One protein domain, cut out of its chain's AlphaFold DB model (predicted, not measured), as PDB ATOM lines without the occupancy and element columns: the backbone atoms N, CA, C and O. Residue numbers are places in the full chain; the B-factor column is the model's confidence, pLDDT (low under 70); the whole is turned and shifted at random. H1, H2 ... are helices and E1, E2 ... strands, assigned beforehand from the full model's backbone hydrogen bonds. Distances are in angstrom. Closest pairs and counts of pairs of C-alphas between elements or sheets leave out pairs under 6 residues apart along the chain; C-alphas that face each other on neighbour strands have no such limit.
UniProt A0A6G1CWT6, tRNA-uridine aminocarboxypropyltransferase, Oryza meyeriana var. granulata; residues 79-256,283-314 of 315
ATOM      1  N   GLU A  79     165.190 170.093 127.502       77.75
ATOM      2  CA  GLU A  79     165.412 170.169 128.952       77.75
ATOM      3  C   GLU A  79     164.249 170.823 129.704       77.75
ATOM      4  O   GLU A  79     163.906 170.392 130.805       77.75
ATOM      5  N   GLU A  80     163.641 171.854 129.117       77.31
ATOM      6  CA  GLU A  80     162.447 172.505 129.653       77.31
ATOM      7  C   GLU A  80     161.255 171.537 129.629       77.31
ATOM      8  O   GLU A  80     160.569 171.402 130.640       77.31
ATOM      9  N   TRP A  81     161.089 170.773 128.543       83.06
ATOM     10  CA  TRP A  81     160.054 169.741 128.439       83.06
ATOM     11  C   TRP A  81     160.211 168.623 129.478       83.06
ATOM     12  O   TRP A  81     159.264 168.319 130.203       83.06
ATOM     13  N   ARG A  82     161.417 168.049 129.613       74.62
ATOM     14  CA  ARG A  82     161.698 166.938 130.550       74.62
ATOM     15  C   ARG A  82     161.388 167.279 132.008       74.62
ATOM     16  O   ARG A  82     161.120 166.399 132.826       74.62
ATOM     17  N   ARG A  83     161.423 168.563 132.368       76.00
ATOM     18  CA  ARG A  83     161.116 169.018 133.733       76.00
ATOM     19  C   ARG A  83     159.631 168.899 134.080       76.00
ATOM     20  O   ARG A  83     159.320 168.797 135.266       76.00
ATOM     21  N   TRP A  84     158.741 168.802 133.089       78.00
ATOM     22  CA  TRP A  84     157.290 168.661 133.270       78.00
ATOM     23  C   TRP A  84     156.817 167.226 133.556       78.00
ATOM     24  O   TRP A  84     155.637 166.929 133.391       78.00
ATOM     25  N   GLY A  85     157.712 166.347 134.022       74.06
ATOM     26  CA  GLY A  85     157.367 164.974 134.411       74.06
ATOM     27  C   GLY A  85     157.460 163.953 133.274       74.06
ATOM     28  O   GLY A  85     156.914 162.856 133.387       74.06
ATOM     29  N   THR A  86     158.128 164.302 132.172       71.56
ATOM     30  CA  THR A  86     158.306 163.436 130.999       71.56
ATOM     31  C   THR A  86     159.759 162.971 130.892       71.56
ATOM     32  O   THR A  86     160.701 163.747 131.046       71.56
ATOM     33  N   SER A  87     159.965 161.682 130.619       68.69
ATOM     34  CA  SER A  87     161.286 161.137 130.269       68.69
ATOM     35  C   SER A  87     161.575 161.219 128.761       68.69
ATOM     36  O   SER A  87     162.728 161.087 128.348       68.69
ATOM     37  N   SER A  88     160.548 161.463 127.941       66.44
ATOM     38  CA  SER A  88     160.613 161.572 126.481       66.44
ATOM     39  C   SER A  88     160.941 162.998 126.006       66.44
ATOM     40  O   SER A  88     160.707 163.963 126.736       66.44
ATOM     41  N   PRO A  89     161.493 163.171 124.787       77.69
ATOM     42  CA  PRO A  89     161.583 164.482 124.137       77.69
ATOM     43  C   PRO A  89     160.190 165.073 123.847       77.69
ATOM     44  O   PRO A  89     159.179 164.376 123.938       77.69
ATOM     45  N   LEU A  90     160.147 166.364 123.499       85.25
ATOM     46  CA  LEU A  90     158.914 167.040 123.088       85.25
ATOM     47  C   LEU A  90     158.294 166.299 121.883       85.25
ATOM     48  O   LEU A  90     159.004 166.102 120.893       85.25
ATOM     49  N   PRO A  91     157.007 165.905 121.931       90.88
ATOM     50  CA  PRO A  91     156.348 165.209 120.826       90.88
ATOM     51  C   PRO A  91     156.414 166.000 119.523       90.88
ATOM     52  O   PRO A  91     156.279 167.228 119.528       90.88
ATOM     53  N   ALA A  92     156.579 165.306 118.397       90.94
ATOM     54  CA  ALA A  92     156.869 165.946 117.116       90.94
ATOM     55  C   ALA A  92     155.720 166.857 116.667       90.94
ATOM     56  O   ALA A  92     155.955 167.975 116.203       90.94
ATOM     57  N   MET A  93     154.476 166.411 116.872       92.00
ATOM     58  CA  MET A  93     153.283 167.200 116.559       92.00
ATOM     59  C   MET A  93     153.186 168.459 117.432       92.00
ATOM     60  O   MET A  93     152.860 169.533 116.934       92.00
ATOM     61  N   VAL A  94     153.511 168.359 118.727       93.00
ATOM     62  CA  VAL A  94     153.517 169.521 119.632       93.00
ATOM     63  C   VAL A  94     154.582 170.521 119.188       93.00
ATOM     64  O   VAL A  94     154.290 171.708 119.075       93.00
ATOM     65  N   ALA A  95     155.793 170.047 118.882       91.50
ATOM     66  CA  ALA A  95     156.878 170.888 118.388       91.50
ATOM     67  C   ALA A  95     156.509 171.593 117.069       91.50
ATOM     68  O   ALA A  95     156.804 172.773 116.898       91.50
ATOM     69  N   ALA A  96     155.827 170.893 116.155       92.00
ATOM     70  CA  ALA A  96     155.351 171.469 114.901       92.00
ATOM     71  C   ALA A  96     154.337 172.598 115.129       92.00
ATOM     72  O   ALA A  96     154.511 173.677 114.570       92.00
ATOM     73  N   VAL A  97     153.342 172.389 115.998       92.94
ATOM     74  CA  VAL A  97     152.353 173.433 116.313       92.94
ATOM     75  C   VAL A  97     152.998 174.614 117.047       92.94
ATOM     76  O   VAL A  97     152.651 175.760 116.787       92.94
ATOM     77  N   VAL A  98     153.968 174.368 117.935       91.94
ATOM     78  CA  VAL A  98     154.738 175.446 118.580       91.94
ATOM     79  C   VAL A  98     155.470 176.295 117.538       91.94
ATOM     80  O   VAL A  98     155.365 177.517 117.594       91.94
ATOM     81  N   ARG A  99     156.178 175.672 116.584       91.69
ATOM     82  CA  ARG A  99     156.861 176.404 115.503       91.69
ATOM     83  C   ARG A  99     155.882 177.204 114.655       91.69
ATOM     84  O   ARG A  99     156.119 178.382 114.438       91.69
ATOM     85  N   GLU A 100     154.759 176.604 114.272       91.75
ATOM     86  CA  GLU A 100     153.724 177.277 113.485       91.75
ATOM     87  C   GLU A 100     153.178 178.531 114.191       91.75
ATOM     88  O   GLU A 100     152.999 179.572 113.562       91.75
ATOM     89  N   LEU A 101     152.934 178.456 115.503       90.75
ATOM     90  CA  LEU A 101     152.466 179.601 116.291       90.75
ATOM     91  C   LEU A 101     153.525 180.709 116.394       90.75
ATOM     92  O   LEU A 101     153.179 181.886 116.320       90.75
ATOM     93  N   LEU A 102     154.801 180.343 116.542       90.38
ATOM     94  CA  LEU A 102     155.916 181.297 116.580       90.38
ATOM     95  C   LEU A 102     156.169 181.952 115.212       90.38
ATOM     96  O   LEU A 102     156.458 183.142 115.145       90.38
ATOM     97  N   GLU A 103     156.032 181.202 114.117       90.69
ATOM     98  CA  GLU A 103     156.105 181.734 112.749       90.69
ATOM     99  C   GLU A 103     154.974 182.734 112.498       90.69
ATOM    100  O   GLU A 103     155.223 183.840 112.027       90.69
ATOM    101  N   MET A 104     153.748 182.401 112.911       88.50
ATOM    102  CA  MET A 104     152.614 183.325 112.831       88.50
ATOM    103  C   MET A 104     152.832 184.607 113.645       88.50
ATOM    104  O   MET A 104     152.448 185.686 113.201       88.50
ATOM    105  N   GLU A 105     153.425 184.505 114.837       87.94
ATOM    106  CA  GLU A 105     153.792 185.661 115.668       87.94
ATOM    107  C   GLU A 105     154.818 186.554 114.959       87.94
ATOM    108  O   GLU A 105     154.657 187.775 114.916       87.94
ATOM    109  N   ALA A 106     155.836 185.946 114.344       87.31
ATOM    110  CA  ALA A 106     156.847 186.662 113.575       87.31
ATOM    111  C   ALA A 106     156.261 187.350 112.328       87.31
ATOM    112  O   ALA A 106     156.605 188.498 112.050       87.31
ATOM    113  N   GLU A 107     155.357 186.683 111.605       87.25
ATOM    114  CA  GLU A 107     154.672 187.230 110.426       87.25
ATOM    115  C   GLU A 107     153.722 188.382 110.777       87.25
ATOM    116  O   GLU A 107     153.643 189.366 110.042       87.25
ATOM    117  N   ALA A 108     153.009 188.277 111.900       83.62
ATOM    118  CA  ALA A 108     152.090 189.313 112.363       83.62
ATOM    119  C   ALA A 108     152.818 190.548 112.921       83.62
ATOM    120  O   ALA A 108     152.217 191.619 113.014       83.62
ATOM    121  N   GLY A 109     154.086 190.411 113.326       79.94
ATOM    122  CA  GLY A 109     154.844 191.478 113.985       79.94
ATOM    123  C   GLY A 109     154.284 191.876 115.358       79.94
ATOM    124  O   GLY A 109     154.701 192.888 115.922       79.94
ATOM    125  N   GLU A 110     153.353 191.094 115.911       78.88
ATOM    126  CA  GLU A 110     152.744 191.306 117.221       78.88
ATOM    127  C   GLU A 110     153.005 190.100 118.117       78.88
ATOM    128  O   GLU A 110     152.751 188.959 117.736       78.88
ATOM    129  N   LYS A 111     153.460 190.367 119.345       81.25
ATOM    130  CA  LYS A 111     153.697 189.328 120.343       81.25
ATOM    131  C   LYS A 111     152.388 188.652 120.762       81.25
ATOM    132  O   LYS A 111     151.434 189.332 121.148       81.25
ATOM    133  N   MET A 112     152.372 187.320 120.804       86.00
ATOM    134  CA  MET A 112     151.243 186.550 121.318       86.00
ATOM    135  C   MET A 112     150.940 186.953 122.763       86.00
ATOM    136  O   MET A 112     151.787 186.867 123.658       86.00
ATOM    137  N   ARG A 113     149.696 187.365 123.011       83.06
ATOM    138  CA  ARG A 113     149.217 187.682 124.359       83.06
ATOM    139  C   ARG A 113     148.436 186.502 124.901       83.06
ATOM    140  O   ARG A 113     147.481 186.045 124.281       83.06
ATOM    141  N   PHE A 114     148.796 186.054 126.093       83.69
ATOM    142  CA  PHE A 114     148.087 184.989 126.791       83.69
ATOM    143  C   PHE A 114     147.398 185.541 128.036       83.69
ATOM    144  O   PHE A 114     147.906 186.440 128.701       83.69
ATOM    145  N   GLY A 115     146.223 185.014 128.382       74.25
ATOM    146  CA  GLY A 115     145.619 185.333 129.671       74.25
ATOM    147  C   GLY A 115     144.277 184.666 129.941       74.25
ATOM    148  O   GLY A 115     143.706 183.978 129.096       74.25
ATOM    149  N   GLY A 116     143.736 184.939 131.130       67.25
ATOM    150  CA  GLY A 116     142.506 184.314 131.622       67.25
ATOM    151  C   GLY A 116     142.722 182.871 132.089       67.25
ATOM    152  O   GLY A 116     143.845 182.368 132.122       67.25
ATOM    153  N   VAL A 117     141.631 182.194 132.463       58.19
ATOM    154  CA  VAL A 117     141.690 180.804 132.936       58.19
ATOM    155  C   VAL A 117     142.213 179.900 131.819       58.19
ATOM    156  O   VAL A 117     141.524 179.623 130.834       58.19
ATOM    157  N   GLY A 118     143.434 179.415 132.020       61.62
ATOM    158  CA  GLY A 118     144.083 178.445 131.158       61.62
ATOM    159  C   GLY A 118     144.936 179.021 130.033       61.62
ATOM    160  O   GLY A 118     145.009 178.385 128.987       61.62
ATOM    161  N   SER A 119     145.544 180.194 130.241       68.94
ATOM    162  CA  SER A 119     146.563 180.771 129.349       68.94
ATOM    163  C   SER A 119     146.149 180.719 127.881       68.94
ATOM    164  O   SER A 119     146.877 180.218 127.030       68.94
ATOM    165  N   LYS A 120     144.920 181.158 127.589       79.88
ATOM    166  CA  LYS A 120     144.415 181.192 126.216       79.88
ATOM    167  C   LYS A 120     145.015 182.388 125.491       79.88
ATOM    168  O   LYS A 120     145.214 183.435 126.109       79.88
ATOM    169  N   ILE A 121     145.241 182.227 124.193       83.88
ATOM    170  CA  ILE A 121     145.601 183.319 123.289       83.88
ATOM    171  C   ILE A 121     144.498 184.389 123.347       83.88
ATOM    172  O   ILE A 121     143.309 184.066 123.410       83.88
ATOM    173  N   LYS A 122     144.893 185.661 123.378       83.62
ATOM    174  CA  LYS A 122     144.036 186.850 123.437       83.62
ATOM    175  C   LYS A 122     144.355 187.806 122.286       83.62
ATOM    176  O   LYS A 122     145.409 187.705 121.670       83.62
ATOM    177  N   GLY A 123     143.460 188.774 122.079       82.75
ATOM    178  CA  GLY A 123     143.603 189.808 121.051       82.75
ATOM    179  C   GLY A 123     143.321 189.281 119.647       82.75
ATOM    180  O   GLY A 123     142.845 188.155 119.492       82.75
ATOM    181  N   ASP A 124     143.641 190.089 118.644       81.75
ATOM    182  CA  ASP A 124     143.352 189.802 117.232       81.75
ATOM    183  C   ASP A 124     144.076 188.540 116.738       81.75
ATOM    184  O   ASP A 124     143.538 187.767 115.941       81.75
ATOM    185  N   PHE A 125     145.248 188.248 117.313       84.69
ATOM    186  CA  PHE A 125     145.988 187.010 117.063       84.69
ATOM    187  C   PHE A 125     145.159 185.752 117.358       84.69
ATOM    188  O   PHE A 125     145.261 184.759 116.636       84.69
ATOM    189  N   LYS A 126     144.288 185.789 118.380       86.38
ATOM    190  CA  LYS A 126     143.393 184.668 118.706       86.38
ATOM    191  C   LYS A 126     142.489 184.331 117.527       86.38
ATOM    192  O   LYS A 126     142.278 183.158 117.244       86.38
ATOM    193  N   ASP A 127     141.934 185.334 116.859       85.50
ATOM    194  CA  ASP A 127     140.955 185.100 115.801       85.50
ATOM    195  C   ASP A 127     141.629 184.622 114.508       85.50
ATOM    196  O   ASP A 127     141.074 183.770 113.805       85.50
ATOM    197  N   ILE A 128     142.850 185.096 114.237       86.44
ATOM    198  CA  ILE A 128     143.705 184.593 113.153       86.44
ATOM    199  C   ILE A 128     144.043 183.115 113.391       86.44
ATOM    200  O   ILE A 128     143.825 182.273 112.513       86.44
ATOM    201  N   GLU A 129     144.510 182.782 114.593       90.00
ATOM    202  CA  GLU A 129     144.874 181.420 114.985       90.00
ATOM    203  C   GLU A 129     143.660 180.483 115.006       90.00
ATOM    204  O   GLU A 129     143.694 179.429 114.372       90.00
ATOM    205  N   ASP A 130     142.536 180.890 115.602       88.69
ATOM    206  CA  ASP A 130     141.297 180.105 115.618       88.69
ATOM    207  C   ASP A 130     140.746 179.872 114.196       88.69
ATOM    208  O   ASP A 130     140.114 178.842 113.930       88.69
ATOM    209  N   LYS A 131     140.943 180.814 113.261       90.31
ATOM    210  CA  LYS A 131     140.563 180.641 111.849       90.31
ATOM    211  C   LYS A 131     141.468 179.623 111.155       90.31
ATOM    212  O   LYS A 131     140.944 178.723 110.497       90.31
ATOM    213  N   LYS A 132     142.789 179.722 111.332       88.88
ATOM    214  CA  LYS A 132     143.756 178.776 110.758       88.88
ATOM    215  C   LYS A 132     143.554 177.368 111.315       88.88
ATOM    216  O   LYS A 132     143.410 176.422 110.547       88.88
ATOM    217  N   HIS A 133     143.414 177.243 112.634       89.56
ATOM    218  CA  HIS A 133     143.134 175.977 113.299       89.56
ATOM    219  C   HIS A 133     141.851 175.329 112.775       89.56
ATOM    220  O   HIS A 133     141.850 174.134 112.492       89.56
ATOM    221  N   ARG A 134     140.753 176.089 112.621       91.19
ATOM    222  CA  ARG A 134     139.508 175.548 112.049       91.19
ATOM    223  C   ARG A 134     139.708 175.041 110.624       91.19
ATOM    224  O   ARG A 134     139.286 173.925 110.341       91.19
ATOM    225  N   ALA A 135     140.400 175.806 109.781       92.44
ATOM    226  CA  ALA A 135     140.695 175.392 108.413       92.44
ATOM    227  C   ALA A 135     141.504 174.083 108.377       92.44
ATOM    228  O   ALA A 135     141.116 173.142 107.688       92.44
ATOM    229  N   VAL A 136     142.571 173.972 109.179       90.69
ATOM    230  CA  VAL A 136     143.364 172.734 109.277       90.69
ATOM    231  C   VAL A 136     142.500 171.583 109.796       90.69
ATOM    232  O   VAL A 136     142.456 170.518 109.182       90.69
ATOM    233  N   TYR A 137     141.745 171.800 110.873       90.06
ATOM    234  CA  TYR A 137     140.891 170.785 111.493       90.06
ATOM    235  C   TYR A 137     139.807 170.244 110.544       90.06
ATOM    236  O   TYR A 137     139.453 169.065 110.616       90.06
ATOM    237  N   GLU A 138     139.282 171.082 109.648       91.94
ATOM    238  CA  GLU A 138     138.319 170.694 108.609       91.94
ATOM    239  C   GLU A 138     138.951 169.839 107.504       91.94
ATOM    240  O   GLU A 138     138.288 168.938 106.991       91.94
ATOM    241  N   THR A 139     140.231 170.058 107.180       93.56
ATOM    242  CA  THR A 139     140.943 169.253 106.169       93.56
ATOM    243  C   THR A 139     141.297 167.845 106.651       93.56
ATOM    244  O   THR A 139     141.472 166.929 105.846       93.56
ATOM    245  N   LEU A 140     141.380 167.640 107.967       92.12
ATOM    246  CA  LEU A 140     141.601 166.321 108.545       92.12
ATOM    247  C   LEU A 140     140.337 165.471 108.352       92.12
ATOM    248  O   LEU A 140     139.272 165.803 108.862       92.12
ATOM    249  N   ALA A 141     140.427 164.361 107.621       87.38
ATOM    250  CA  ALA A 141     139.306 163.421 107.480       87.38
ATOM    251  C   ALA A 141     139.250 162.407 108.636       87.38
ATOM    252  O   ALA A 141     138.176 161.994 109.065       87.38
ATOM    253  N   ASP A 142     140.418 162.030 109.153       92.81
ATOM    254  CA  ASP A 142     140.577 160.994 110.164       92.81
ATOM    255  C   ASP A 142     140.338 161.533 111.585       92.81
ATOM    256  O   ASP A 142     140.874 162.576 111.976       92.81
ATOM    257  N   SER A 143     139.515 160.826 112.365       89.69
ATOM    258  CA  SER A 143     139.149 161.242 113.724       89.69
ATOM    259  C   SER A 143     140.324 161.200 114.696       89.69
ATOM    260  O   SER A 143     140.361 162.006 115.626       89.69
ATOM    261  N   ASP A 144     141.277 160.292 114.485       90.88
ATOM    262  CA  ASP A 144     142.461 160.165 115.330       90.88
ATOM    263  C   ASP A 144     143.426 161.326 115.069       90.88
ATOM    264  O   ASP A 144     143.797 162.041 115.994       90.88
ATOM    265  N   LYS A 145     143.692 161.652 113.801       92.62
ATOM    266  CA  LYS A 145     144.455 162.850 113.413       92.62
ATOM    267  C   LYS A 145     143.830 164.137 113.944       92.62
ATOM    268  O   LYS A 145     144.556 165.025 114.386       92.62
ATOM    269  N   LYS A 146     142.496 164.248 113.945       94.12
ATOM    270  CA  LYS A 146     141.793 165.381 114.577       94.12
ATOM    271  C   LYS A 146     142.067 165.461 116.074       94.12
ATOM    272  O   LYS A 146     142.344 166.550 116.578       94.12
ATOM    273  N   LEU A 147     141.989 164.332 116.777       93.56
ATOM    274  CA  LEU A 147     142.308 164.257 118.200       93.56
ATOM    275  C   LEU A 147     143.768 164.646 118.459       93.56
ATOM    276  O   LEU A 147     144.027 165.437 119.368       93.56
ATOM    277  N   GLN A 148     144.697 164.141 117.648       94.50
ATOM    278  CA  GLN A 148     146.119 164.434 117.787       94.50
ATOM    279  C   GLN A 148     146.415 165.914 117.576       94.50
ATOM    280  O   GLN A 148     147.045 166.551 118.421       94.50
ATOM    281  N   TYR A 149     145.880 166.493 116.504       94.56
ATOM    282  CA  TYR A 149     146.038 167.912 116.213       94.56
ATOM    283  C   TYR A 149     145.417 168.794 117.305       94.56
ATOM    284  O   TYR A 149     146.056 169.728 117.792       94.56
ATOM    285  N   PHE A 150     144.207 168.457 117.770       94.19
ATOM    286  CA  PHE A 150     143.568 169.155 118.886       94.19
ATOM    287  C   PHE A 150     144.438 169.122 120.145       94.19
ATOM    288  O   PHE A 150     144.646 170.153 120.787       94.19
ATOM    289  N   SER A 151     144.942 167.945 120.507       95.25
ATOM    290  CA  SER A 151     145.718 167.744 121.732       95.25
ATOM    291  C   SER A 151     147.052 168.477 121.659       95.25
ATOM    292  O   SER A 151     147.390 169.218 122.584       95.25
ATOM    293  N   ALA A 152     147.745 168.365 120.525       95.06
ATOM    294  CA  ALA A 152     148.994 169.064 120.266       95.06
ATOM    295  C   ALA A 152     148.832 170.584 120.341       95.06
ATOM    296  O   ALA A 152     149.619 171.238 121.022       95.06
ATOM    297  N   ARG A 153     147.768 171.144 119.747       93.50
ATOM    298  CA  ARG A 153     147.453 172.573 119.870       93.50
ATOM    299  C   ARG A 153     147.215 172.993 121.310       93.50
ATOM    300  O   ARG A 153     147.767 173.997 121.750       93.50
ATOM    301  N   GLN A 154     146.385 172.257 122.049       92.62
ATOM    302  CA  GLN A 154     146.104 172.597 123.446       92.62
ATOM    303  C   GLN A 154     147.392 172.634 124.272       92.62
ATOM    304  O   GLN A 154     147.597 173.577 125.031       92.62
ATOM    305  N   ILE A 155     148.272 171.647 124.092       92.50
ATOM    306  CA  ILE A 155     149.569 171.594 124.765       92.50
ATOM    307  C   ILE A 155     150.439 172.773 124.321       92.50
ATOM    308  O   ILE A 155     150.875 173.532 125.177       92.50
ATOM    309  N   ALA A 156     150.623 172.994 123.017       91.50
ATOM    310  CA  ALA A 156     151.451 174.073 122.471       91.50
ATOM    311  C   ALA A 156     151.044 175.461 122.993       91.50
ATOM    312  O   ALA A 156     151.887 176.199 123.505       91.50
ATOM    313  N   CYS A 157     149.748 175.790 122.967       90.19
ATOM    314  CA  CYS A 157     149.245 177.052 123.511       90.19
ATOM    315  C   CYS A 157     149.538 177.191 125.011       90.19
ATOM    316  O   CYS A 157     149.844 178.282 125.483       90.19
ATOM    317  N   ARG A 158     149.472 176.092 125.775       89.31
ATOM    318  CA  ARG A 158     149.830 176.097 127.201       89.31
ATOM    319  C   ARG A 158     151.323 176.258 127.421       89.31
ATOM    320  O   ARG A 158     151.691 176.965 128.351       89.31
ATOM    321  N   LEU A 159     152.163 175.647 126.591       88.81
ATOM    322  CA  LEU A 159     153.616 175.808 126.662       88.81
ATOM    323  C   LEU A 159     154.006 177.268 126.468       88.81
ATOM    324  O   LEU A 159     154.626 177.873 127.337       88.81
ATOM    325  N   LEU A 160     153.554 177.854 125.364       87.19
ATOM    326  CA  LEU A 160     153.844 179.242 125.023       87.19
ATOM    327  C   LEU A 160     153.237 180.207 126.044       87.19
ATOM    328  O   LEU A 160     153.910 181.118 126.521       87.19
ATOM    329  N   GLY A 161     151.994 179.952 126.450       86.31
ATOM    330  CA  GLY A 161     151.263 180.795 127.382       86.31
ATOM    331  C   GLY A 161     151.601 180.609 128.853       86.31
ATOM    332  O   GLY A 161     150.985 181.292 129.664       86.31
ATOM    333  N   SER A 162     152.507 179.697 129.215       82.94
ATOM    334  CA  SER A 162     153.009 179.498 130.589       82.94
ATOM    335  C   SER A 162     154.482 179.881 130.768       82.94
ATOM    336  O   SER A 162     155.005 179.888 131.889       82.94
ATOM    337  N   ARG A 163     155.159 180.184 129.654       80.56
ATOM    338  CA  ARG A 163     156.595 180.417 129.603       80.56
ATOM    339  C   ARG A 163     156.989 181.596 130.485       80.56
ATOM    340  O   ARG A 163     156.408 182.674 130.411       80.56
ATOM    341  N   GLY A 164     158.020 181.385 131.297       78.88
ATOM    342  CA  GLY A 164     158.665 182.441 132.076       78.88
ATOM    343  C   GLY A 164     157.970 182.835 133.381       78.88
ATOM    344  O   GLY A 164     158.560 183.614 134.120       78.88
ATOM    345  N   TYR A 165     156.789 182.293 133.709       83.12
ATOM    346  CA  TYR A 165     156.126 182.595 134.990       83.12
ATOM    347  C   TYR A 165     155.654 181.374 135.785       83.12
ATOM    348  O   TYR A 165     155.456 181.497 136.990       83.12
ATOM    349  N   LEU A 166     155.480 180.195 135.172       86.81
ATOM    350  CA  LEU A 166     155.204 178.969 135.926       86.81
ATOM    351  C   LEU A 166     156.491 178.221 136.271       86.81
ATOM    352  O   LEU A 166     157.383 178.033 135.446       86.81
ATOM    353  N   CYS A 167     156.527 177.671 137.479       86.25
ATOM    354  CA  CYS A 167     157.489 176.657 137.850       86.25
ATOM    355  C   CYS A 167     157.340 175.425 136.948       86.25
ATOM    356  O   CYS A 167     156.284 174.790 136.892       86.25
ATOM    357  N   GLN A 168     158.445 175.003 136.337       81.19
ATOM    358  CA  GLN A 168     158.489 173.840 135.448       81.19
ATOM    359  C   GLN A 168     158.292 172.488 136.159       81.19
ATOM    360  O   GLN A 168     158.254 171.465 135.500       81.19
ATOM    361  N   LYS A 169     158.166 172.434 137.487       82.38
ATOM    362  CA  LYS A 169     157.913 171.179 138.218       82.38
ATOM    363  C   LYS A 169     156.502 171.126 138.800       82.38
ATOM    364  O   LYS A 169     155.781 170.163 138.566       82.38
ATOM    365  N   CYS A 170     156.106 172.164 139.543       86.50
ATOM    366  CA  CYS A 170     154.796 172.217 140.210       86.50
ATOM    367  C   CYS A 170     153.714 172.952 139.411       86.50
ATOM    368  O   CYS A 170     152.551 172.931 139.809       86.50
ATOM    369  N   TRP A 171     154.069 173.620 138.312       88.25
ATOM    370  CA  TRP A 171     153.150 174.411 137.481       88.25
ATOM    371  C   TRP A 171     152.399 175.511 138.244       88.25
ATOM    372  O   TRP A 171     151.373 175.992 137.771       88.25
ATOM    373  N   LEU A 172     152.876 175.881 139.433       88.81
ATOM    374  CA  LEU A 172     152.447 177.074 140.156       88.81
ATOM    375  C   LEU A 172     153.251 178.277 139.665       88.81
ATOM    376  O   LEU A 172     154.338 178.068 139.117       88.81
ATOM    377  N   PRO A 173     152.751 179.509 139.846       89.19
ATOM    378  CA  PRO A 173     153.557 180.704 139.644       89.19
ATOM    379  C   PRO A 173     154.900 180.601 140.377       89.19
ATOM    380  O   PRO A 173     154.996 179.937 141.414       89.19
ATOM    381  N   MET A 174     155.957 181.183 139.816       87.56
ATOM    382  CA  MET A 174     157.310 181.085 140.374       87.56
ATOM    383  C   MET A 174     157.374 181.606 141.815       87.56
ATOM    384  O   MET A 174     158.057 181.006 142.645       87.56
ATOM    385  N   GLU A 175     156.603 182.646 142.121       89.44
ATOM    386  CA  GLU A 175     156.403 183.224 143.451       89.44
ATOM    387  C   GLU A 175     155.746 182.257 144.454       89.44
ATOM    388  O   GLU A 175     156.080 182.272 145.637       89.44
ATOM    389  N   ASP A 176     154.898 181.345 143.974       91.06
ATOM    390  CA  ASP A 176     154.160 180.361 144.775       91.06
ATOM    391  C   ASP A 176     154.751 178.945 144.664       91.06
ATOM    392  O   ASP A 176     154.131 177.946 145.052       91.06
ATOM    393  N   CYS A 177     155.957 178.822 144.105       89.69
ATOM    394  CA  CYS A 177     156.581 177.535 143.845       89.69
ATOM    395  C   CYS A 177     156.711 176.703 145.131       89.69
ATOM    396  O   CYS A 177     157.382 177.079 146.093       89.69
ATOM    397  N   MET A 178     156.126 175.503 145.123       90.56
ATOM    398  CA  MET A 178     156.155 174.604 146.282       90.56
ATOM    399  C   MET A 178     157.207 173.493 146.190       90.56
ATOM    400  O   MET A 178     157.267 172.640 147.069       90.56
ATOM    401  N   CYS A 179     158.042 173.472 145.146       88.69
ATOM    402  CA  CYS A 179     158.941 172.340 144.888       88.69
ATOM    403  C   CYS A 179     159.946 172.087 146.013       88.69
ATOM    404  O   CYS A 179     160.249 170.936 146.289       88.69
ATOM    405  N   ALA A 180     160.425 173.139 146.683       89.62
ATOM    406  CA  ALA A 180     161.332 173.009 147.824       89.62
ATOM    407  C   ALA A 180     160.645 172.465 149.093       89.62
ATOM    408  O   ALA A 180     161.321 172.027 150.016       89.62
ATOM    409  N   LYS A 181     159.306 172.500 149.149       88.75
ATOM    410  CA  LYS A 181     158.501 172.019 150.283       88.75
ATOM    411  C   LYS A 181     158.087 170.554 150.129       88.75
ATOM    412  O   LYS A 181     157.554 169.973 151.070       88.75
ATOM    413  N   LEU A 182     158.273 169.976 148.942       86.81
ATOM    414  CA  LEU A 182     157.922 168.591 148.657       86.81
ATOM    415  C   LEU A 182     159.122 167.693 148.952       86.81
ATOM    416  O   LEU A 182     160.185 167.854 148.358       86.81
ATOM    417  N   GLY A 183     158.939 166.739 149.864       84.06
ATOM    418  CA  GLY A 183     159.901 165.661 150.065       84.06
ATOM    419  C   GLY A 183     159.819 164.650 148.922       84.06
ATOM    420  O   GLY A 183     158.723 164.271 148.507       84.06
ATOM    421  N   SER A 184     160.971 164.202 148.430       84.62
ATOM    422  CA  SER A 184     161.044 163.046 147.537       84.62
ATOM    423  C   SER A 184     160.933 161.752 148.337       84.62
ATOM    424  O   SER A 184     161.486 161.645 149.431       84.62
ATOM    425  N   CYS A 185     160.270 160.751 147.773       83.69
ATOM    426  CA  CYS A 185     160.157 159.413 148.327       83.69
ATOM    427  C   CYS A 185     160.430 158.397 147.219       83.69
ATOM    428  O   CYS A 185     159.947 158.559 146.103       83.69
ATOM    429  N   ASN A 186     161.177 157.339 147.518       82.56
ATOM    430  CA  ASN A 186     161.363 156.259 146.559       82.56
ATOM    431  C   ASN A 186     160.120 155.371 146.567       82.56
ATOM    432  O   ASN A 186     159.738 154.829 147.604       82.56
ATOM    433  N   LEU A 187     159.493 155.222 145.405       83.50
ATOM    434  CA  LEU A 187     158.450 154.224 145.220       83.50
ATOM    435  C   LEU A 187     159.089 152.832 145.124       83.50
ATOM    436  O   LEU A 187     160.222 152.700 144.653       83.50
ATOM    437  N   TRP A 188     158.373 151.791 145.553       82.31
ATOM    438  CA  TRP A 188     158.821 150.415 145.334       82.31
ATOM    439  C   TRP A 188     159.054 150.180 143.834       82.31
ATOM    440  O   TRP A 188     158.191 150.503 143.019       82.31
ATOM    441  N   GLN A 189     160.216 149.622 143.475       79.25
ATOM    442  CA  GLN A 189     160.669 149.497 142.079       79.25
ATOM    443  C   GLN A 189     159.722 148.658 141.206       79.25
ATOM    444  O   GLN A 189     159.714 148.799 139.986       79.25
ATOM    445  N   GLY A 190     158.893 147.816 141.827       86.44
ATOM    446  CA  GLY A 190     157.856 147.047 141.150       86.44
ATOM    447  C   GLY A 190     156.592 147.837 140.799       86.44
ATOM    448  O   GLY A 190     155.651 147.222 140.315       86.44
ATOM    449  N   ILE A 191     156.517 149.152 141.041       89.94
ATOM    450  CA  ILE A 191     155.341 149.982 140.733       89.94
ATOM    451  C   ILE A 191     155.721 151.138 139.814       89.94
ATOM    452  O   ILE A 191     156.680 151.867 140.060       89.94
ATOM    453  N   GLN A 192     154.885 151.356 138.801       91.69
ATOM    454  CA  GLN A 192     154.910 152.532 137.946       91.69
ATOM    455  C   GLN A 192     153.534 153.193 137.906       91.69
ATOM    456  O   GLN A 192     152.513 152.546 137.664       91.69
ATOM    457  N   PHE A 193     153.508 154.505 138.109       93.31
ATOM    458  CA  PHE A 193     152.335 155.330 137.869       93.31
ATOM    459  C   PHE A 193     152.375 155.911 136.461       93.31
ATOM    460  O   PHE A 193     153.378 156.475 136.030       93.31
ATOM    461  N   TRP A 194     151.243 155.846 135.776       93.06
ATOM    462  CA  TRP A 194     151.006 156.520 134.509       93.06
ATOM    463  C   TRP A 194     149.913 157.550 134.726       93.06
ATOM    464  O   TRP A 194     148.743 157.206 134.890       93.06
ATOM    465  N   LEU A 195     150.293 158.823 134.755       92.81
ATOM    466  CA  LEU A 195     149.332 159.910 134.774       92.81
ATOM    467  C   LEU A 195     148.856 160.139 133.343       92.81
ATOM    468  O   LEU A 195     149.519 160.824 132.565       92.81
ATOM    469  N   TYR A 196     147.728 159.527 132.991       93.75
ATOM    470  CA  TYR A 196     147.120 159.706 131.684       93.75
ATOM    471  C   TYR A 196     146.243 160.954 131.717       93.75
ATOM    472  O   TYR A 196     145.136 160.941 132.253       93.75
ATOM    473  N   MET A 197     146.786 162.051 131.206       93.56
ATOM    474  CA  MET A 197     146.281 163.399 131.408       93.56
ATOM    475  C   MET A 197     145.608 163.944 130.157       93.56
ATOM    476  O   MET A 197     146.139 163.885 129.046       93.56
ATOM    477  N   HIS A 198     144.449 164.563 130.347       93.75
ATOM    478  CA  HIS A 198     143.781 165.289 129.281       93.75
ATOM    479  C   HIS A 198     144.523 166.605 128.955       93.75
ATOM    480  O   HIS A 198     144.842 167.370 129.867       93.75
ATOM    481  N   PRO A 199     144.717 166.979 127.675       92.88
ATOM    482  CA  PRO A 199     145.539 168.134 127.289       92.88
ATOM    483  C   PRO A 199     145.023 169.486 127.814       92.88
ATOM    484  O   PRO A 199     145.787 170.426 127.988       92.88
ATOM    485  N   LYS A 200     143.724 169.603 128.128       90.19
ATOM    486  CA  LYS A 200     143.160 170.809 128.782       90.19
ATOM    487  C   LYS A 200     143.599 170.995 130.240       90.19
ATOM    488  O   LYS A 200     143.471 172.105 130.766       90.19
ATOM    489  N   ASP A 201     144.029 169.918 130.887       89.81
ATOM    490  CA  ASP A 201     144.440 169.887 132.290       89.81
ATOM    491  C   ASP A 201     145.975 169.942 132.440       89.81
ATOM    492  O   ASP A 201     146.482 170.191 133.535       89.81
ATOM    493  N   PHE A 202     146.702 169.849 131.322       90.69
ATOM    494  CA  PHE A 202     148.137 170.097 131.244       90.69
ATOM    495  C   PHE A 202     148.492 171.543 131.629       90.69
ATOM    496  O   PHE A 202     147.814 172.499 131.235       90.69
ATOM    497  N   LEU A 203     149.540 171.694 132.448       88.56
ATOM    498  CA  LEU A 203     149.990 172.962 133.049       88.56
ATOM    499  C   LEU A 203     148.911 173.712 133.840       88.56
ATOM    500  O   LEU A 203     148.979 174.927 134.043       88.56
ATOM    501  N   ARG A 204     147.886 173.001 134.315       87.12
ATOM    502  CA  ARG A 204     146.857 173.593 135.162       87.12
ATOM    503  C   ARG A 204     147.311 173.583 136.623       87.12
ATOM    504  O   ARG A 204     147.663 172.546 137.184       87.12
ATOM    505  N   GLN A 205     147.263 174.745 137.268       85.06
ATOM    506  CA  GLN A 205     147.723 174.928 138.653       85.06
ATOM    507  C   GLN A 205     146.982 174.033 139.656       85.06
ATOM    508  O   GLN A 205     147.601 173.478 140.559       85.06
ATOM    509  N   ASN A 206     145.678 173.823 139.459       83.69
ATOM    510  CA  ASN A 206     144.847 172.986 140.329       83.69
ATOM    511  C   ASN A 206     144.965 171.476 140.052       83.69
ATOM    512  O   ASN A 206     144.324 170.688 140.743       83.69
ATOM    513  N   ASN A 207     145.739 171.067 139.047       86.12
ATOM    514  CA  ASN A 207     145.981 169.659 138.776       86.12
ATOM    515  C   ASN A 207     146.932 169.096 139.838       86.12
ATOM    516  O   ASN A 207     148.051 169.586 139.961       86.12
ATOM    517  N   THR A 208     146.507 168.097 140.608       82.81
ATOM    518  CA  THR A 208     147.327 167.474 141.661       82.81
ATOM    519  C   THR A 208     148.019 166.190 141.213       82.81
ATOM    520  O   THR A 208     148.909 165.722 141.916       82.81
ATOM    521  N   GLY A 209     147.677 165.646 140.041       85.56
ATOM    522  CA  GLY A 209     148.300 164.437 139.496       85.56
ATOM    523  C   GLY A 209     149.809 164.589 139.309       85.56
ATOM    524  O   GLY A 209     150.572 163.664 139.586       85.56
ATOM    525  N   LYS A 210     150.256 165.804 138.973       84.69
ATOM    526  CA  LYS A 210     151.677 166.172 138.881       84.69
ATOM    527  C   LYS A 210     152.499 165.904 140.145       84.69
ATOM    528  O   LYS A 210     153.708 165.715 140.051       84.69
ATOM    529  N   LEU A 211     151.869 165.843 141.322       88.31
ATOM    530  CA  LEU A 211     152.577 165.560 142.573       88.31
ATOM    531  C   LEU A 211     153.262 164.189 142.544       88.31
ATOM    532  O   LEU A 211     154.281 164.014 143.204       88.31
ATOM    533  N   LEU A 212     152.758 163.237 141.754       89.06
ATOM    534  CA  LEU A 212     153.320 161.890 141.672       89.06
ATOM    535  C   LEU A 212     154.767 161.897 141.186       89.06
ATOM    536  O   LEU A 212     155.622 161.322 141.848       89.06
ATOM    537  N   TRP A 213     155.078 162.591 140.088       86.62
ATOM    538  CA  TRP A 213     156.466 162.680 139.616       86.62
ATOM    539  C   TRP A 213     157.310 163.654 140.434       86.62
ATOM    540  O   TRP A 213     158.533 163.557 140.419       86.62
ATOM    541  N   GLN A 214     156.693 164.584 141.166       84.31
ATOM    542  CA  GLN A 214     157.424 165.459 142.084       84.31
ATOM    543  C   GLN A 214     157.867 164.725 143.355       84.31
ATOM    544  O   GLN A 214     158.929 165.036 143.883       84.31
ATOM    545  N   VAL A 215     157.069 163.760 143.824       89.19
ATOM    546  CA  VAL A 215     157.360 162.952 145.016       89.19
ATOM    547  C   VAL A 215     158.179 161.715 144.650       89.19
ATOM    548  O   VAL A 215     159.214 161.487 145.264       89.19
ATOM    549  N   PHE A 216     157.762 160.944 143.644       88.75
ATOM    550  CA  PHE A 216     158.382 159.658 143.291       88.75
ATOM    551  C   PHE A 216     159.440 159.745 142.183       88.75
ATOM    552  O   PHE A 216     160.178 158.792 141.947       88.75
ATOM    553  N   GLY A 217     159.537 160.886 141.501       85.94
ATOM    554  CA  GLY A 217     160.438 161.072 140.369       85.94
ATOM    555  C   GLY A 217     159.891 160.517 139.049       85.94
ATOM    556  O   GLY A 217     158.989 159.682 139.003       85.94
ATOM    557  N   ILE A 218     160.488 160.978 137.947       84.50
ATOM    558  CA  ILE A 218     160.079 160.647 136.567       84.50
ATOM    559  C   ILE A 218     160.321 159.182 136.167       84.50
ATOM    560  O   ILE A 218     159.889 158.758 135.100       84.50
ATOM    561  N   GLN A 219     161.054 158.432 136.994       83.19
ATOM    562  CA  GLN A 219     161.317 157.004 136.790       83.19
ATOM    563  C   GLN A 219     160.170 156.129 137.310       83.19
ATOM    564  O   GLN A 219     159.972 155.023 136.819       83.19
ATOM    565  N   ALA A 220     159.433 156.626 138.307       88.62
ATOM    566  CA  ALA A 220     158.338 155.912 138.952       88.62
ATOM    567  C   ALA A 220     156.961 156.457 138.551       88.62
ATOM    568  O   ALA A 220     155.970 155.737 138.640       88.62
ATOM    569  N   ALA A 221     156.877 157.719 138.124       90.62
ATOM    570  CA  ALA A 221     155.643 158.330 137.648       90.62
ATOM    571  C   ALA A 221     155.863 159.009 136.292       90.62
ATOM    572  O   ALA A 221     156.631 159.964 136.179       90.62
ATOM    573  N   HIS A 222     155.151 158.525 135.279       90.38
ATOM    574  CA  HIS A 222     155.245 158.967 133.894       90.38
ATOM    575  C   HIS A 222     154.018 159.791 133.496       90.38
ATOM    576  O   HIS A 222     152.883 159.426 133.813       90.38
ATOM    577  N   LEU A 223     154.228 160.882 132.758       91.12
ATOM    578  CA  LEU A 223     153.154 161.657 132.139       91.12
ATOM    579  C   LEU A 223     152.823 161.117 130.738       91.12
ATOM    580  O   LEU A 223     153.640 161.195 129.821       91.12
ATOM    581  N   CYS A 224     151.588 160.660 130.544       93.12
ATOM    582  CA  CYS A 224     151.033 160.330 129.234       93.12
ATOM    583  C   CYS A 224     149.969 161.369 128.864       93.12
ATOM    584  O   CYS A 224     149.024 161.578 129.620       93.12
ATOM    585  N   LEU A 225     150.118 162.053 127.729       93.94
ATOM    586  CA  LEU A 225     149.171 163.082 127.300       93.94
ATOM    587  C   LEU A 225     148.200 162.496 126.279       93.94
ATOM    588  O   LEU A 225     148.610 161.958 125.257       93.94
ATOM    589  N   PHE A 226     146.909 162.628 126.559       95.00
ATOM    590  CA  PHE A 226     145.846 162.137 125.689       95.00
ATOM    591  C   PHE A 226     145.895 162.770 124.308       95.00
ATOM    592  O   PHE A 226     145.973 163.995 124.195       95.00
ATOM    593  N   GLY A 227     145.810 161.925 123.281       93.94
ATOM    594  CA  GLY A 227     145.909 162.322 121.886       93.94
ATOM    595  C   GLY A 227     147.336 162.629 121.438       93.94
ATOM    596  O   GLY A 227     147.516 163.111 120.331       93.94
ATOM    597  N   ILE A 228     148.359 162.376 122.252       94.62
ATOM    598  CA  ILE A 228     149.750 162.424 121.798       94.62
ATOM    599  C   ILE A 228     150.201 160.996 121.530       94.62
ATOM    600  O   ILE A 228     150.463 160.242 122.466       94.62
ATOM    601  N   GLN A 229     150.279 160.640 120.247       92.19
ATOM    602  CA  GLN A 229     150.542 159.270 119.810       92.19
ATOM    603  C   GLN A 229     151.837 158.726 120.415       92.19
ATOM    604  O   GLN A 229     151.838 157.635 120.962       92.19
ATOM    605  N   GLU A 230     152.906 159.520 120.433       92.56
ATOM    606  CA  GLU A 230     154.200 159.104 120.972       92.56
ATOM    607  C   GLU A 230     154.126 158.765 122.471       92.56
ATOM    608  O   GLU A 230     154.803 157.858 122.943       92.56
ATOM    609  N   HIS A 231     153.296 159.483 123.234       92.31
ATOM    610  CA  HIS A 231     153.094 159.199 124.656       92.31
ATOM    611  C   HIS A 231     152.217 157.964 124.858       92.31
ATOM    612  O   HIS A 231     152.515 157.143 125.726       92.31
ATOM    613  N   GLU A 232     151.140 157.847 124.076       92.62
ATOM    614  CA  GLU A 232     150.254 156.684 124.111       92.62
ATOM    615  C   GLU A 232     151.029 155.412 123.733       92.62
ATOM    616  O   GLU A 232     150.929 154.429 124.459       92.62
ATOM    617  N   ASP A 233     151.870 155.449 122.698       92.00
ATOM    618  CA  ASP A 233     152.711 154.326 122.266       92.00
ATOM    619  C   ASP A 233     153.693 153.895 123.362       92.00
ATOM    620  O   ASP A 233     153.739 152.721 123.718       92.00
ATOM    621  N   ILE A 234     154.416 154.838 123.981       91.44
ATOM    622  CA  ILE A 234     155.340 154.536 125.092       91.44
ATOM    623  C   ILE A 234     154.604 153.862 126.259       91.44
ATOM    624  O   ILE A 234     155.114 152.912 126.863       91.44
ATOM    625  N   MET A 235     153.415 154.367 126.591       91.81
ATOM    626  CA  MET A 235     152.577 153.821 127.655       91.81
ATOM    627  C   MET A 235     152.093 152.405 127.308       91.81
ATOM    628  O   MET A 235     152.201 151.499 128.134       91.81
ATOM    629  N   TRP A 236     151.603 152.187 126.087       91.06
ATOM    630  CA  TRP A 236     151.120 150.878 125.651       91.06
ATOM    631  C   TRP A 236     152.233 149.849 125.517       91.06
ATOM    632  O   TRP A 236     152.058 148.724 125.980       91.06
ATOM    633  N   ASP A 237     153.401 150.232 125.008       91.00
ATOM    634  CA  ASP A 237     154.585 149.374 124.979       91.00
ATOM    635  C   ASP A 237     154.961 148.900 126.392       91.00
ATOM    636  O   ASP A 237     155.310 147.735 126.601       91.00
ATOM    637  N   ALA A 238     154.872 149.780 127.396       90.00
ATOM    638  CA  ALA A 238     155.119 149.405 128.788       90.00
ATOM    639  C   ALA A 238     154.081 148.401 129.314       90.00
ATOM    640  O   ALA A 238     154.438 147.446 130.014       90.00
ATOM    641  N   PHE A 239     152.812 148.570 128.944       90.06
ATOM    642  CA  PHE A 239     151.734 147.664 129.340       90.06
ATOM    643  C   PHE A 239     151.855 146.301 128.661       90.06
ATOM    644  O   PHE A 239     151.683 145.275 129.318       90.06
ATOM    645  N   GLN A 240     152.213 146.277 127.377       88.00
ATOM    646  CA  GLN A 240     152.456 145.048 126.627       88.00
ATOM    647  C   GLN A 240     153.631 144.266 127.216       88.00
ATOM    648  O   GLN A 240     153.499 143.066 127.450       88.00
ATOM    649  N   ARG A 241     154.743 144.944 127.540       88.25
ATOM    650  CA  ARG A 241     155.903 144.317 128.198       88.25
ATOM    651  C   ARG A 241     155.570 143.728 129.569       88.25
ATOM    652  O   ARG A 241     156.110 142.686 129.917       88.25
ATOM    653  N   SER A 242     154.706 144.387 130.339       86.69
ATOM    654  CA  SER A 242     154.353 143.954 131.703       86.69
ATOM    655  C   SER A 242     153.244 142.893 131.730       86.69
ATOM    656  O   SER A 242     153.093 142.163 132.706       86.69
ATOM    657  N   GLY A 243     152.452 142.804 130.660       82.62
ATOM    658  CA  GLY A 243     151.319 141.897 130.544       82.62
ATOM    659  C   GLY A 243     150.038 142.411 131.215       82.62
ATOM    660  O   GLY A 243     150.046 143.167 132.186       82.62
ATOM    661  N   LYS A 244     148.886 141.946 130.706       79.81
ATOM    662  CA  LYS A 244     147.539 142.405 131.111       79.81
ATOM    663  C   LYS A 244     147.254 142.260 132.613       79.81
ATOM    664  O   LYS A 244     146.515 143.065 133.167       79.81
ATOM    665  N   GLY A 245     147.846 141.262 133.277       81.31
ATOM    666  CA  GLY A 245     147.686 141.033 134.720       81.31
ATOM    667  C   GLY A 245     148.360 142.083 135.611       81.31
ATOM    668  O   GLY A 245     148.116 142.102 136.814       81.31
ATOM    669  N   LYS A 246     149.187 142.964 135.032       86.19
ATOM    670  CA  LYS A 246     149.960 143.989 135.746       86.19
ATOM    671  C   LYS A 246     149.559 145.408 135.373       86.19
ATOM    672  O   LYS A 246     150.312 146.337 135.634       86.19
ATOM    673  N   VAL A 247     148.386 145.596 134.774       88.44
ATOM    674  CA  VAL A 247     147.881 146.917 134.387       88.44
ATOM    675  C   VAL A 247     146.552 147.168 135.084       88.44
ATOM    676  O   VAL A 247     145.587 146.431 134.893       88.44
ATOM    677  N   SER A 248     146.498 148.215 135.902       88.75
ATOM    678  CA  SER A 248     145.309 148.614 136.656       88.75
ATOM    679  C   SER A 248     144.914 150.048 136.326       88.75
ATOM    680  O   SER A 248     145.679 150.984 136.554       88.75
ATOM    681  N   PHE A 249     143.691 150.236 135.828       86.62
ATOM    682  CA  PHE A 249     143.127 151.558 135.558       86.62
ATOM    683  C   PHE A 249     142.389 152.079 136.788       86.62
ATOM    684  O   PHE A 249     141.365 151.533 137.199       86.62
ATOM    685  N   LEU A 250     142.898 153.164 137.358       83.75
ATOM    686  CA  LEU A 250     142.307 153.857 138.488       83.75
ATOM    687  C   LEU A 250     141.384 154.956 137.963       83.75
ATOM    688  O   LEU A 250     141.823 156.001 137.475       83.75
ATOM    689  N   TYR A 251     140.079 154.705 138.058       72.94
ATOM    690  CA  TYR A 251     139.039 155.659 137.689       72.94
ATOM    691  C   TYR A 251     138.206 156.019 138.922       72.94
ATOM    692  O   TYR A 251     137.717 155.112 139.603       72.94
ATOM    693  N   PRO A 252     138.019 157.315 139.231       65.00
ATOM    694  CA  PRO A 252     137.220 157.715 140.376       65.00
ATOM    695  C   PRO A 252     135.777 157.232 140.203       65.00
ATOM    696  O   PRO A 252     135.103 157.535 139.216       65.00
ATOM    697  N   ASN A 253     135.290 156.464 141.173       68.19
ATOM    698  CA  ASN A 253     133.912 156.002 141.176       68.19
ATOM    699  C   ASN A 253     132.998 157.089 141.765       68.19
ATOM    700  O   ASN A 253     133.156 157.497 142.913       68.19
ATOM    701  N   LYS A 254     132.016 157.541 140.975       64.62
ATOM    702  CA  LYS A 254     131.038 158.573 141.367       64.62
ATOM    703  C   LYS A 254     130.177 158.177 142.566       64.62
ATOM    704  O   LYS A 254     129.632 159.061 143.217       64.62
ATOM    705  N   SER A 255     130.009 156.880 142.822       65.38
ATOM    706  CA  SER A 255     129.179 156.371 143.917       65.38
ATOM    707  C   SER A 255     129.957 156.086 145.202       65.38
ATOM    708  O   SER A 255     129.362 155.626 146.174       65.38
ATOM    709  N   THR A 256     131.266 156.349 145.237       63.56
ATOM    710  CA  THR A 256     132.082 156.125 146.434       63.56
ATOM    711  C   THR A 256     132.101 157.379 147.301       63.56
ATOM    712  O   THR A 256     132.467 158.460 146.839       63.56
ATOM    713  N   GLY A 283     158.493 142.244 135.250       74.25
ATOM    714  CA  GLY A 283     158.059 143.613 134.927       74.25
ATOM    715  C   GLY A 283     157.209 144.295 136.021       74.25
ATOM    716  O   GLY A 283     156.650 143.613 136.888       74.25
ATOM    717  N   PRO A 284     157.122 145.641 136.016       88.31
ATOM    718  CA  PRO A 284     156.439 146.408 137.057       88.31
ATOM    719  C   PRO A 284     154.906 146.365 136.934       88.31
ATOM    720  O   PRO A 284     154.338 146.189 135.857       88.31
ATOM    721  N   PHE A 285     154.216 146.596 138.052       90.62
ATOM    722  CA  PHE A 285     152.791 146.905 138.097       90.62
ATOM    723  C   PHE A 285     152.542 148.342 137.633       90.62
ATOM    724  O   PHE A 285     153.044 149.299 138.217       90.62
ATOM    725  N   ASN A 286     151.713 148.492 136.607       92.75
ATOM    726  CA  ASN A 286     151.347 149.761 136.000       92.75
ATOM    727  C   ASN A 286     149.991 150.225 136.536       92.75
ATOM    728  O   ASN A 286     148.954 149.616 136.260       92.75
ATOM    729  N   PHE A 287     149.987 151.335 137.266       93.44
ATOM    730  CA  PHE A 287     148.775 152.002 137.729       93.44
ATOM    731  C   PHE A 287     148.499 153.227 136.871       93.44
ATOM    732  O   PHE A 287     149.253 154.199 136.889       93.44
ATOM    733  N   VAL A 288     147.394 153.195 136.136       92.75
ATOM    734  CA  VAL A 288     147.010 154.251 135.199       92.75
ATOM    735  C   VAL A 288     145.964 155.142 135.842       92.75
ATOM    736  O   VAL A 288     144.842 154.712 136.102       92.75
ATOM    737  N   LEU A 289     146.325 156.391 136.091       92.56
ATOM    738  CA  LEU A 289     145.468 157.403 136.696       92.56
ATOM    739  C   LEU A 289     144.874 158.283 135.601       92.56
ATOM    740  O   LEU A 289     145.608 158.923 134.851       92.56
ATOM    741  N   LEU A 290     143.542 158.313 135.513       91.25
ATOM    742  CA  LEU A 290     142.825 159.104 134.510       91.25
ATOM    743  C   LEU A 290     142.632 160.539 134.982       91.25
ATOM    744  O   LEU A 290     141.679 160.857 135.699       91.25
ATOM    745  N   ASP A 291     143.534 161.403 134.544       89.12
ATOM    746  CA  ASP A 291     143.660 162.760 135.035       89.12
ATOM    747  C   ASP A 291     142.968 163.773 134.120       89.12
ATOM    748  O   ASP A 291     143.430 164.151 133.039       89.12
ATOM    749  N   GLY A 292     141.795 164.200 134.569       85.06
ATOM    750  CA  GLY A 292     140.975 165.186 133.900       85.06
ATOM    751  C   GLY A 292     139.683 165.446 134.664       85.06
ATOM    752  O   GLY A 292     139.368 164.809 135.669       85.06
ATOM    753  N   THR A 293     138.892 166.402 134.181       84.88
ATOM    754  CA  THR A 293     137.511 166.555 134.661       84.88
ATOM    755  C   THR A 293     136.688 165.296 134.366       84.88
ATOM    756  O   THR A 293     137.020 164.530 133.466       84.88
ATOM    757  N   TRP A 294     135.547 165.111 135.037       80.88
ATOM    758  CA  TRP A 294     134.663 163.955 134.812       80.88
ATOM    759  C   TRP A 294     134.370 163.646 133.336       80.88
ATOM    760  O   TRP A 294     134.357 162.483 132.938       80.88
ATOM    761  N   SER A 295     134.126 164.675 132.518       84.19
ATOM    762  CA  SER A 295     133.893 164.511 131.078       84.19
ATOM    763  C   SER A 295     135.162 164.121 130.323       84.19
ATOM    764  O   SER A 295     135.102 163.307 129.404       84.19
ATOM    765  N   ASN A 296     136.305 164.690 130.713       88.38
ATOM    766  CA  ASN A 296     137.599 164.420 130.099       88.38
ATOM    767  C   ASN A 296     138.051 162.992 130.431       88.38
ATOM    768  O   ASN A 296     138.323 162.225 129.513       88.38
ATOM    769  N   SER A 297     138.023 162.585 131.704       85.25
ATOM    770  CA  SER A 297     138.395 161.231 132.133       85.25
ATOM    771  C   SER A 297     137.499 160.155 131.511       85.25
ATOM    772  O   SER A 297     137.968 159.056 131.229       85.25
ATOM    773  N   ALA A 298     136.232 160.462 131.211       86.12
ATOM    774  CA  ALA A 298     135.367 159.563 130.448       86.12
ATOM    775  C   ALA A 298     135.812 159.399 128.980       86.12
ATOM    776  O   ALA A 298     135.628 158.328 128.402       86.12
ATOM    777  N   ALA A 299     136.384 160.434 128.354       88.69
ATOM    778  CA  ALA A 299     136.998 160.317 127.029       88.69
ATOM    779  C   ALA A 299     138.284 159.478 127.081       88.69
ATOM    780  O   ALA A 299     138.424 158.562 126.274       88.69
ATOM    781  N   LEU A 300     139.141 159.709 128.086       90.69
ATOM    782  CA  LEU A 300     140.339 158.895 128.330       90.69
ATOM    783  C   LEU A 300     139.978 157.414 128.471       90.69
ATOM    784  O   LEU A 300     140.529 156.558 127.789       90.69
ATOM    785  N   TYR A 301     138.985 157.115 129.307       88.38
ATOM    786  CA  TYR A 301     138.529 155.751 129.542       88.38
ATOM    787  C   TYR A 301     137.970 155.075 128.281       88.38
ATOM    788  O   TYR A 301     138.222 153.892 128.057       88.38
ATOM    789  N   ARG A 302     137.233 155.810 127.433       87.94
ATOM    790  CA  ARG A 302     136.755 155.286 126.141       87.94
ATOM    791  C   ARG A 302     137.913 154.937 125.210       87.94
ATOM    792  O   ARG A 302     137.919 153.833 124.680       87.94
ATOM    793  N   ARG A 303     138.915 155.813 125.100       88.31
ATOM    794  CA  ARG A 303     140.128 155.556 124.310       88.31
ATOM    795  C   ARG A 303     140.852 154.294 124.781       88.31
ATOM    796  O   ARG A 303     141.190 153.447 123.966       88.31
ATOM    797  N   LEU A 304     141.026 154.129 126.095       86.19
ATOM    798  CA  LEU A 304     141.637 152.917 126.654       86.19
ATOM    799  C   LEU A 304     140.839 151.656 126.297       86.19
ATOM    800  O   LEU A 304     141.423 150.646 125.921       86.19
ATOM    801  N   LYS A 305     139.503 151.709 126.372       83.81
ATOM    802  CA  LYS A 305     138.636 150.586 125.981       83.81
ATOM    803  C   LYS A 305     138.756 150.228 124.505       83.81
ATOM    804  O   LYS A 305     138.807 149.046 124.177       83.81
ATOM    805  N   GLU A 306     138.765 151.228 123.632       82.31
ATOM    806  CA  GLU A 306     138.920 151.035 122.190       82.31
ATOM    807  C   GLU A 306     140.248 150.335 121.888       82.31
ATOM    808  O   GLU A 306     140.254 149.305 121.219       82.31
ATOM    809  N   LEU A 307     141.348 150.815 122.473       75.56
ATOM    810  CA  LEU A 307     142.676 150.238 122.265       75.56
ATOM    811  C   LEU A 307     142.789 148.809 122.817       75.56
ATOM    812  O   LEU A 307     143.258 147.918 122.111       75.56
ATOM    813  N   LEU A 308     142.236 148.542 124.005       74.00
ATOM    814  CA  LEU A 308     142.163 147.183 124.561       74.00
ATOM    815  C   LEU A 308     141.337 146.225 123.687       74.00
ATOM    816  O   LEU A 308     141.643 145.036 123.614       74.00
ATOM    817  N   THR A 309     140.290 146.723 123.022       67.06
ATOM    818  CA  THR A 309     139.444 145.918 122.123       67.06
ATOM    819  C   THR A 309     140.174 145.603 120.815       67.06
ATOM    820  O   THR A 309     140.118 144.473 120.334       67.06
ATOM    821  N   VAL A 310     140.907 146.574 120.260       61.34
ATOM    822  CA  VAL A 310     141.741 146.384 119.061       61.34
ATOM    823  C   VAL A 310     142.845 145.357 119.316       61.34
ATOM    824  O   VAL A 310     143.096 144.507 118.463       61.34
ATOM    825  N   GLU A 311     143.472 145.377 120.492       58.38
ATOM    826  CA  GLU A 311     144.479 144.375 120.862       58.38
ATOM    827  C   GLU A 311     143.891 142.969 121.031       58.38
ATOM    828  O   GLU A 311     144.525 141.988 120.648       58.38
ATOM    829  N   GLN A 312     142.672 142.847 121.566       56.19
ATOM    830  CA  GLN A 312     141.991 141.553 121.699       56.19
ATOM    831  C   GLN A 312     141.606 140.936 120.350       56.19
ATOM    832  O   GLN A 312     141.566 139.718 120.249       56.19
ATOM    833  N   GLY A 313     141.358 141.749 119.318       44.41
ATOM    834  CA  GLY A 313     141.092 141.267 117.957       44.41
ATOM    835  C   GLY A 313     142.342 140.903 117.144       44.41
ATOM    836  O   GLY A 313     142.208 140.427 116.019       44.41
ATOM    837  N   ARG A 314     143.547 141.160 117.676       45.91
ATOM    838  CA  ARG A 314     144.843 140.846 117.044       45.91
ATOM    839  C   ARG A 314     145.544 139.617 117.643       45.91
ATOM    840  O   ARG A 314     146.574 139.220 117.106       45.91
TER     841      ARG A 314
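AT A GLANCE: This is residues 79 to 256 and 283 to 314 of the 315 residues of the protein "tRNA-uridine aminocarboxypropyltransferase" of Oryza meyeriana var. granulata (UniProt A0A6G1CWT6). Two lobes sit side by side along the longest axis: one is a twisted, parallel four-stranded sheet, with H6 and H7 over one face and short H5 over the other; the other is made of H2, H3 and H4 with the small hairpin E1 and E2. A long link, residues 163 to 190, joins H4 to E3. The printed part has 210 residues, with seven named helices and six named strands in the order H1 H2 E1 E2 H3 H4 E3 H5 E4 H6 E5 E6 H7. The class is mixed, helices and strands; the whole is compact, with a radius of gyration of the C-alphas of 17.9 A and spans of 54 by 46 by 36 A.

IN THESE COORDINATES: Find C-alpha 191 at (155.341, 149.982, 140.733); from there E3 runs 18.7 A to residue 197. The sheet's other strands are E4, residues 221 to 225, E6, residues 285 to 291, and E5, residues 247 to 250. Its helices are H5, residues 211 to 216, H6, residues 229 to 242, 19.8 A long, and H7, residues 294 to 312, 27.0 A long, ending at (141.991, 141.553, 121.699). Elsewhere look for H1, residues 79 to 82, H2, residues 92 to 108, E1, residues 113 to 115, E2, residues 120 to 122, H3, residues 124 to 139, and H4, residues 143 to 162, 28.5 A long.

HOW THE PARTS SIT: Begin with the sheet, order E4 E3 E6 E5. Within hydrogen-bond range across the neighbour strands are N 195 and O 222 of E3 and E4 at 2.8 A, N 194 and O 287 of E3 and E6 at 2.8 A, and N 248 and O 286 of E5 and E6 at 2.9 A. There are three layers, helices on both faces: H6, at a height over the sheet of 9.5 A, and H7 on one face, H5 at 8.3 A on the other. E3, H5, E4 form a strand-helix-strand unit, parallel neighbours with a helix between; E4, H6, E5 form a split one, with E3 and E6 between its strands; both crossovers are right-handed. H2, with residues 93 to 98 alone, touches H4 at a steep tilt of 58 degrees, the C-alphas of Val 94 and Ala 152 being closest at 4.6 A. H3 and H4 are close but not clearly touching, Tyr 137 to Lys 146 at 6.3 A between C-alphas. In the hairpin E1 and E2, antiparallel, N 122 and O 113 are 2.8 A apart. H1 and H2 are apart. Every O i to N i+4 pair is within hydrogen-bond range in H2, H3, H4, H5, H6 and H7; H1 is too short for one.

THE WHOLE: The C-alphas of Gly 109 and Gly 245, the two farthest apart, are 55.0 A apart. Residues 257 to 282 are not printed, and C-alphas 256 and 283 stand 31.0 A apart across this cut. The links H4 to E3 and E3 to H5 are long. Look for pLDDT under 70 at residues 87 to 88, 116 to 119, 252 to 256 and 309 to 314.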